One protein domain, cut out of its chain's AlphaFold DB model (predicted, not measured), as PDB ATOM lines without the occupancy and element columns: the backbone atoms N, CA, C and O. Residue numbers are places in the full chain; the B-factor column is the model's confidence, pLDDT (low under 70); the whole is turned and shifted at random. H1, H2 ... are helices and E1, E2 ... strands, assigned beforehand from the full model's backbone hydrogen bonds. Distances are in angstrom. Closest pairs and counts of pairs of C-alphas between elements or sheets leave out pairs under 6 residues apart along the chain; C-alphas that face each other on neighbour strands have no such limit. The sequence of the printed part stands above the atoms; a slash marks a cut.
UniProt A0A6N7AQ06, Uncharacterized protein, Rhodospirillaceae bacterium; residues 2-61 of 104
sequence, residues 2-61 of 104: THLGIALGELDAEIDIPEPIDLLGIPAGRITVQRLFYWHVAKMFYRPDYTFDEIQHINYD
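What this domain is: This is residues 2 to 61 of the 104 residues of an uncharacterized protein of Rhodospirillaceae bacterium (UniProt A0A6N7AQ06). Picture an elongated model with a small two-stranded hairpin, E1 and E2, and its long loop at one end, the helix H3 at the other end, and the short helices H1 and H2 between them. H1 touches both other helices, while H2 and H3 stay apart. The printed part has 60 residues with three named helices and two named strands, in the order H1, E1, E2, H2, H3, and its class is mixed, helices and strands. The sheet has the order E1 - E2 and is antiparallel. The whole is only just compact, close to loose, with a radius of gyration of the C-alphas of 12.3 A, and spans 37 by 22 by 14 A.

Where its parts are: Find C-alpha 2 at (-30.444, -81.546, 58.214); here H1 begins and runs over residues 2 to 10, 12.3 A from first to last C-alpha. Go on to E1, residues 14 to 17, which is 9.8 A long. Next look for E2, residues 29 to 32, 10.3 A long, which begins at C-alpha 29 at (-46.360, -81.345, 37.957). H2, residues 33 to 40, follows with no residue between and is 10.8 A long. H3, residues 52 to 60, is 12.0 A long and ends at C-alpha 60 at (-35.752, -84.312, 64.744).

How they stand to each other: Start at H1, which touches H2; their closest C-alphas are those of Leu 8 and Gln 34, 4.9 A apart. These two helices run opposite ways at a steep tilt of 48 degrees. H1 also touches H3, with the C-alphas of Thr 2 and Gln 56 closest at 5.7 A. They run opposite ways at a steep tilt of 68 degrees, only just short of about perpendicular. Look next at the hairpin of E1 and E2, antiparallel at 151 degrees between their directions: N 15 and O 31 are 3.0 A apart and N 29 and O 17 are 2.8 A apart, both within hydrogen-bond range. The closest C-alphas of E1 and H2 are those of Glu 14 and Val 33, 5.6 A apart. H1 and E2 are only just apart, with their closest C-alphas at 8.3 A, and H3 is apart from both strands. In H1, H2 and H3 every O i to N i+4 pair is within hydrogen-bond range.

The domain as a whole: Look for the two C-alphas farthest apart at Glu 19 and Asp 53, 36.6 A from each other. The printed part runs from residue 2 to 61 and has no cut. Two links are long, E1 to E2 and H2 to H3, each of 11 residues; the links H1 to E1 and E2 to H2 are tight. The mean pLDDT of the printed part is 94.7, and no printed residue is under 70.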
ATOM      1  N   THR A   2     -30.325 -83.013  58.333       93.06
ATOM      2  CA  THR A   2     -30.444 -81.546  58.214       93.06
ATOM      3  C   THR A   2     -29.494 -80.902  57.206       93.06
ATOM      4  O   THR A   2     -29.962 -80.165  56.351       93.06
ATOM      5  N   HIS A   3     -28.200 -81.243  57.212       95.38
ATOM      6  CA  HIS A   3     -27.267 -80.730  56.196       95.38
ATOM      7  C   HIS A   3     -27.674 -81.080  54.755       95.38
ATOM      8  O   HIS A   3     -27.490 -80.261  53.864       95.38
ATOM      9  N   LEU A   4     -28.260 -82.262  54.525       94.69
ATOM     10  CA  LEU A   4     -28.769 -82.635  53.202       94.69
ATOM     11  C   LEU A   4     -29.998 -81.796  52.831       94.69
ATOM     12  O   LEU A   4     -30.084 -81.327  51.706       94.69
ATOM     13  N   GLY A   5     -30.918 -81.561  53.772       94.81
ATOM     14  CA  GLY A   5     -32.068 -80.683  53.537       94.81
ATOM     15  C   GLY A   5     -31.676 -79.244  53.215       94.81
ATOM     16  O   GLY A   5     -32.258 -78.657  52.309       94.81
ATOM     17  N   ILE A   6     -30.651 -78.719  53.893       96.25
ATOM     18  CA  ILE A   6     -30.062 -77.410  53.584       96.25
ATOM     19  C   ILE A   6     -29.484 -77.416  52.167       96.25
ATOM     20  O   ILE A   6     -29.899 -76.600  51.356       96.25
ATOM     21  N   ALA A   7     -28.627 -78.383  51.831       96.94
ATOM     22  CA  ALA A   7     -28.018 -78.463  50.502       96.94
ATOM     23  C   ALA A   7     -29.059 -78.588  49.371       96.94
ATOM     24  O   ALA A   7     -28.922 -77.955  48.328       96.94
ATOM     25  N   LEU A   8     -30.123 -79.377  49.572       96.31
ATOM     26  CA  LEU A   8     -31.231 -79.485  48.615       96.31
ATOM     27  C   LEU A   8     -32.027 -78.182  48.496       96.31
ATOM     28  O   LEU A   8     -32.547 -77.879  47.427       96.31
ATOM     29  N   GLY A   9     -32.160 -77.441  49.593       95.12
ATOM     30  CA  GLY A   9     -32.827 -76.149  49.620       95.12
ATOM     31  C   GLY A   9     -32.027 -75.039  48.944       95.12
ATOM     32  O   GLY A   9     -32.594 -74.258  48.191       95.12
ATOM     33  N   GLU A  10     -30.715 -75.004  49.171       96.56
ATOM     34  CA  GLU A  10     -29.776 -74.074  48.527       96.56
ATOM     35  C   GLU A  10     -29.585 -74.362  47.035       96.56
ATOM     36  O   GLU A  10     -29.247 -73.453  46.282       96.56
ATOM     37  N   LEU A  11     -29.822 -75.605  46.600       96.50
ATOM     38  CA  LEU A  11     -29.802 -75.976  45.184       96.50
ATOM     39  C   LEU A  11     -30.805 -75.155  44.355       96.50
ATOM     40  O   LEU A  11     -30.555 -74.949  43.171       96.50
ATOM     41  N   ASP A  12     -31.924 -74.736  44.962       93.06
ATOM     42  CA  ASP A  12     -32.981 -73.917  44.342       93.06
ATOM     43  C   ASP A  12     -33.390 -74.400  42.935       93.06
ATOM     44  O   ASP A  12     -33.568 -73.635  41.988       93.06
ATOM     45  N   ALA A  13     -33.489 -75.723  42.782       97.25
ATOM     46  CA  ALA A  13     -33.857 -76.364  41.529       97.25
ATOM     47  C   ALA A  13     -35.277 -76.926  41.587       97.25
ATOM     48  O   ALA A  13     -35.741 -77.435  42.615       97.25
ATOM     49  N   GLU A  14     -35.932 -76.910  40.433       97.94
ATOM     50  CA  GLU A  14     -37.241 -77.507  40.215       97.94
ATOM     51  C   GLU A  14     -37.168 -78.587  39.148       97.94
ATOM     52  O   GLU A  14     -36.392 -78.499  38.194       97.94
ATOM     53  N   ILE A  15     -38.024 -79.588  39.303       97.62
ATOM     54  CA  ILE A  15     -38.279 -80.598  38.283       97.62
ATOM     55  C   ILE A  15     -39.763 -80.591  37.929       97.62
ATOM     56  O   ILE A  15     -40.596 -80.140  38.718       97.62
ATOM     57  N   ASP A  16     -40.081 -81.107  36.749       98.25
ATOM     58  CA  ASP A  16     -41.449 -81.355  36.312       98.25
ATOM     59  C   ASP A  16     -41.677 -82.864  36.226       98.25
ATOM     60  O   ASP A  16     -40.939 -83.573  35.538       98.25
ATOM     61  N   ILE A  17     -42.654 -83.360  36.982       97.62
ATOM     62  CA  ILE A  17     -42.995 -84.777  37.042       97.62
ATOM     63  C   ILE A  17     -44.119 -85.025  36.026       97.62
ATOM     64  O   ILE A  17     -45.231 -84.538  36.237       97.62
ATOM     65  N   PRO A  18     -43.871 -85.765  34.931       97.56
ATOM     66  CA  PRO A  18     -44.817 -85.845  33.818       97.56
ATOM     67  C   PRO A  18     -46.085 -86.644  34.150       97.56
ATOM     68  O   PRO A  18     -47.144 -86.375  33.587       97.56
ATOM     69  N   GLU A  19     -45.990 -87.614  35.057       97.81
ATOM     70  CA  GLU A  19     -47.095 -88.478  35.477       97.81
ATOM     71  C   GLU A  19     -46.994 -88.797  36.978       97.81
ATOM     72  O   GLU A  19     -45.885 -88.843  37.517       97.81
ATOM     73  N   PRO A  20     -48.125 -88.985  37.681       97.69
ATOM     74  CA  PRO A  20     -48.102 -89.263  39.112       97.69
ATOM     75  C   PRO A  20     -47.452 -90.622  39.403       97.69
ATOM     76  O   PRO A  20     -47.631 -91.593  38.669       97.69
ATOM     77  N   ILE A  21     -46.726 -90.706  40.518       97.31
ATOM     78  CA  ILE A  21     -46.141 -91.951  41.027       97.31
ATOM     79  C   ILE A  21     -47.007 -92.424  42.195       97.31
ATOM     80  O   ILE A  21     -46.681 -92.202  43.366       97.31
ATOM     81  N   ASP A  22     -48.122 -93.078  41.869       96.25
ATOM     82  CA  ASP A  22     -49.161 -93.465  42.834       96.25
ATOM     83  C   ASP A  22     -48.615 -94.299  44.000       96.25
ATOM     84  O   ASP A  22     -48.996 -94.089  45.151       96.25
ATOM     85  N   LEU A  23     -47.663 -95.200  43.725       95.88
ATOM     86  CA  LEU A  23     -47.037 -96.050  44.743       95.88
ATOM     87  C   LEU A  23     -46.373 -95.240  45.869       95.88
ATOM     88  O   LEU A  23     -46.335 -95.692  47.012       95.88
ATOM     89  N   LEU A  24     -45.838 -94.062  45.542       93.19
ATOM     90  CA  LEU A  24     -45.148 -93.175  46.479       93.19
ATOM     91  C   LEU A  24     -46.013 -91.973  46.893       93.19
ATOM     92  O   LEU A  24     -45.558 -91.127  47.662       93.19
ATOM     93  N   GLY A  25     -47.243 -91.874  46.374       93.06
ATOM     94  CA  GLY A  25     -48.124 -90.727  46.592       93.06
ATOM     95  C   GLY A  25     -47.549 -89.408  46.066       93.06
ATOM     96  O   GLY A  25     -47.824 -88.361  46.646       93.06
ATOM     97  N   ILE A  26     -46.715 -89.450  45.021       96.06
ATOM     98  CA  ILE A  26     -46.102 -88.254  44.426       96.06
ATOM     99  C   ILE A  26     -46.981 -87.787  43.256       96.06
ATOM    100  O   ILE A  26     -47.141 -88.547  42.299       96.06
ATOM    101  N   PRO A  27     -47.552 -86.571  43.292       96.00
ATOM    102  CA  PRO A  27     -48.364 -86.058  42.193       96.00
ATOM    103  C   PRO A  27     -47.509 -85.643  40.985       96.00
ATOM    104  O   PRO A  27     -46.319 -85.357  41.115       96.00
ATOM    105  N   ALA A  28     -48.141 -85.564  39.812       97.69
ATOM    106  CA  ALA A  28     -47.547 -84.924  38.639       97.69
ATOM    107  C   ALA A  28     -47.444 -83.399  38.816       97.69
ATOM    108  O   ALA A  28     -48.196 -82.792  39.584       97.69
ATOM    109  N   GLY A  29     -46.560 -82.786  38.034       97.56
ATOM    110  CA  GLY A  29     -46.360 -81.345  37.957       97.56
ATOM    111  C   GLY A  29     -45.034 -80.872  38.542       97.56
ATOM    112  O   GLY A  29     -44.127 -81.650  38.853       97.56
ATOM    113  N   ARG A  30     -44.933 -79.550  38.673       97.88
ATOM    114  CA  ARG A  30     -43.702 -78.858  39.046       97.88
ATOM    115  C   ARG A  30     -43.509 -78.824  40.557       97.88
ATOM    116  O   ARG A  30     -44.403 -78.408  41.292       97.88
ATOM    117  N   ILE A  31     -42.327 -79.219  41.016       96.94
ATOM    118  CA  ILE A  31     -41.970 -79.232  42.437       96.94
ATOM    119  C   ILE A  31     -40.481 -78.924  42.613       96.94
ATOM    120  O   ILE A  31     -39.646 -79.334  41.802       96.94
ATOM    121  N   THR A  32     -40.127 -78.217  43.687       97.12
ATOM    122  CA  THR A  32     -38.714 -78.033  44.036       97.12
ATOM    123  C   THR A  32     -38.116 -79.363  44.490       97.12
ATOM    124  O   THR A  32     -38.774 -80.158  45.169       97.12
ATOM    125  N   VAL A  33     -36.846 -79.609  44.162       96.81
ATOM    126  CA  VAL A  33     -36.165 -80.856  44.549       96.81
ATOM    127  C   VAL A  33     -36.183 -81.026  46.073       96.81
ATOM    128  O   VAL A  33     -36.444 -82.117  46.577       96.81
ATOM    129  N   GLN A  34     -36.004 -79.939  46.828       96.31
ATOM    130  CA  GLN A  34     -36.116 -79.956  48.287       96.31
ATOM    131  C   GLN A  34     -37.507 -80.399  48.762       96.31
ATOM    132  O   GLN A  34     -37.606 -81.236  49.663       96.31
ATOM    133  N   ARG A  35     -38.583 -79.876  48.157       94.31
ATOM    134  CA  ARG A  35     -39.961 -80.205  48.549       94.31
ATOM    135  C   ARG A  35     -40.328 -81.638  48.202       94.31
ATOM    136  O   ARG A  35     -41.004 -82.272  49.006       94.31
ATOM    137  N   LEU A  36     -39.837 -82.160  47.079       95.50
ATOM    138  CA  LEU A  36     -40.010 -83.565  46.718       95.50
ATOM    139  C   LEU A  36     -39.481 -84.487  47.822       95.50
ATOM    140  O   LEU A  36     -40.203 -85.358  48.305       95.50
ATOM    141  N   PHE A  37     -38.242 -84.260  48.267       94.25
ATOM    142  CA  PHE A  37     -37.654 -85.051  49.347       94.25
ATOM    143  C   PHE A  37     -38.394 -84.848  50.669       94.25
ATOM    144  O   PHE A  37     -38.741 -85.834  51.319       94.25
ATOM    145  N   TYR A  38     -38.666 -83.593  51.041       92.38
ATOM    146  CA  TYR A  38     -39.336 -83.247  52.295       92.38
ATOM    147  C   TYR A  38     -40.710 -83.916  52.446       92.38
ATOM    148  O   TYR A  38     -41.017 -84.411  53.530       92.38
ATOM    149  N   TRP A  39     -41.513 -83.945  51.378       91.00
ATOM    150  CA  TRP A  39     -42.876 -84.474  51.424       91.00
ATOM    151  C   TRP A  39     -42.969 -85.981  51.196       91.00
ATOM    152  O   TRP A  39     -43.816 -86.624  51.811       91.00
ATOM    153  N   HIS A  40     -42.112 -86.549  50.345       91.81
ATOM    154  CA  HIS A  40     -42.321 -87.909  49.834       91.81
ATOM    155  C   HIS A  40     -41.199 -88.900  50.164       91.81
ATOM    156  O   HIS A  40     -41.350 -90.091  49.903       91.81
ATOM    157  N   VAL A  41     -40.080 -88.448  50.742       91.19
ATOM    158  CA  VAL A  41     -38.936 -89.317  51.071       91.19
ATOM    159  C   VAL A  41     -38.596 -89.251  52.559       91.19
ATOM    160  O   VAL A  41     -38.673 -90.263  53.255       91.19
ATOM    161  N   ALA A  42     -38.204 -88.075  53.060       89.25
ATOM    162  CA  ALA A  42     -37.881 -87.853  54.469       89.25
ATOM    163  C   ALA A  42     -37.922 -86.359  54.856       89.25
ATOM    164  O   ALA A  42     -37.611 -85.515  54.018       89.25
ATOM    165  N   LYS A  43     -38.199 -85.995  56.125       87.31
ATOM    166  CA  LYS A  43     -38.197 -84.580  56.559       87.31
ATOM    167  C   LYS A  43     -36.797 -84.048  56.509       87.31
ATOM    168  O   LYS A  43     -35.911 -84.386  57.288       87.31
ATOM    169  N   MET A  44     -36.654 -83.215  55.503       91.56
ATOM    170  CA  MET A  44     -35.491 -82.432  55.186       91.56
ATOM    171  C   MET A  44     -35.945 -80.979  55.138       91.56
ATOM    172  O   MET A  44     -35.763 -80.302  54.133       91.56
ATOM    173  N   PHE A  45     -36.625 -80.537  56.201       93.19
ATOM    174  CA  PHE A  45     -37.096 -79.169  56.344       93.19
ATOM    175  C   PHE A  45     -35.924 -78.213  56.152       93.19
ATOM    176  O   PHE A  45     -34.821 -78.458  56.646       93.19
ATOM    177  N   TYR A  46     -36.195 -77.137  55.428       94.94
ATOM    178  CA  TYR A  46     -35.253 -76.073  55.168       94.94
ATOM    179  C   TYR A  46     -36.002 -74.747  55.131       94.94
ATOM    180  O   TYR A  46     -37.075 -74.640  54.530       94.94
ATOM    181  N   ARG A  47     -35.416 -73.749  55.786       94.88
ATOM    182  CA  ARG A  47     -35.860 -72.364  55.753       94.88
ATOM    183  C   ARG A  47     -34.612 -71.482  55.853       94.88
ATOM    184  O   ARG A  47     -33.877 -71.640  56.825       94.88
ATOM    185  N   PRO A  48     -34.338 -70.608  54.872       94.94
ATOM    186  CA  PRO A  48     -33.074 -69.868  54.813       94.94
ATOM    187  C   PRO A  48     -32.901 -68.857  55.955       94.94
ATOM    188  O   PRO A  48     -31.784 -68.470  56.273       94.94
ATOM    189  N   ASP A  49     -33.995 -68.421  56.574       96.75
ATOM    190  CA  ASP A  49     -34.019 -67.480  57.697       96.75
ATOM    191  C   ASP A  49     -33.908 -68.156  59.073       96.75
ATOM    192  O   ASP A  49     -33.969 -67.465  60.087       96.75
ATOM    193  N   TYR A  50     -33.769 -69.486  59.134       95.94
ATOM    194  CA  TYR A  50     -33.627 -70.229  60.389       95.94
ATOM    195  C   TYR A  50     -32.171 -70.633  60.628       95.94
ATOM    196  O   TYR A  50     -31.419 -70.942  59.703       95.94
ATOM    197  N   THR A  51     -31.777 -70.681  61.897       96.88
ATOM    198  CA  THR A  51     -30.485 -71.230  62.319       96.88
ATOM    199  C   THR A  51     -30.434 -72.743  62.109       96.88
ATOM    200  O   THR A  51     -31.459 -73.426  62.032       96.88
ATOM    201  N   PHE A  52     -29.221 -73.301  62.069       95.88
ATOM    202  CA  PHE A  52     -29.041 -74.748  61.958       95.88
ATOM    203  C   PHE A  52     -29.783 -75.508  63.064       95.88
ATOM    204  O   PHE A  52     -30.448 -76.497  62.764       95.88
ATOM    205  N   ASP A  53     -29.712 -75.040  64.312       95.88
ATOM    206  CA  ASP A  53     -30.325 -75.719  65.456       95.88
ATOM    207  C   ASP A  53     -31.858 -75.710  65.383       95.88
ATOM    208  O   ASP A  53     -32.492 -76.722  65.683       95.88
ATOM    209  N   GLU A  54     -32.465 -74.619  64.908       95.12
ATOM    210  CA  GLU A  54     -33.914 -74.550  64.669       95.12
ATOM    211  C   GLU A  54     -34.348 -75.544  63.587       95.12
ATOM    212  O   GLU A  54     -35.304 -76.303  63.770       95.12
ATOM    213  N   ILE A  55     -33.617 -75.597  62.470       94.88
ATOM    214  CA  ILE A  55     -33.888 -76.549  61.386       94.88
ATOM    215  C   ILE A  55     -33.680 -77.990  61.883       94.88
ATOM    216  O   ILE A  55     -34.493 -78.877  61.613       94.88
ATOM    217  N   GLN A  56     -32.604 -78.233  62.631       93.62
ATOM    218  CA  GLN A  56     -32.254 -79.537  63.185       93.62
ATOM    219  C   GLN A  56     -33.312 -80.028  64.173       93.62
ATOM    220  O   GLN A  56     -33.686 -81.199  64.113       93.62
ATOM    221  N   HIS A  57     -33.824 -79.148  65.034       92.44
ATOM    222  CA  HIS A  57     -34.908 -79.455  65.959       92.44
ATOM    223  C   HIS A  57     -36.179 -79.878  65.212       92.44
ATOM    224  O   HIS A  57     -36.742 -80.935  65.497       92.44
ATOM    225  N   ILE A  58     -36.575 -79.121  64.181       90.81
ATOM    226  CA  ILE A  58     -37.746 -79.438  63.349       90.81
ATOM    227  C   ILE A  58     -37.571 -80.784  62.639       90.81
ATOM    228  O   ILE A  58     -38.511 -81.581  62.580       90.81
ATOM    229  N   ASN A  59     -36.377 -81.058  62.108       90.81
ATOM    230  CA  ASN A  59     -36.075 -82.335  61.463       90.81
ATOM    231  C   ASN A  59     -36.045 -83.516  62.438       90.81
ATOM    232  O   ASN A  59     -36.321 -84.640  62.026       90.81
ATOM    233  N   TYR A  60     -35.731 -83.278  63.712       87.25
ATOM    234  CA  TYR A  60     -35.752 -84.312  64.744       87.25
ATOM    235  C   TYR A  60     -37.181 -84.668  65.178       87.25
ATOM    236  O   TYR A  60     -37.475 -85.835  65.427       87.25
ATOM    237  N   ASP A  61     -38.090 -83.691  65.177       81.44
ATOM    238  CA  ASP A  61     -39.530 -83.866  65.417       81.44
ATOM    239  C   ASP A  61     -40.255 -84.511  64.210       81.44
ATOM    240  O   ASP A  61     -41.268 -84.035  63.696       81.44
TER     241      ASP A  61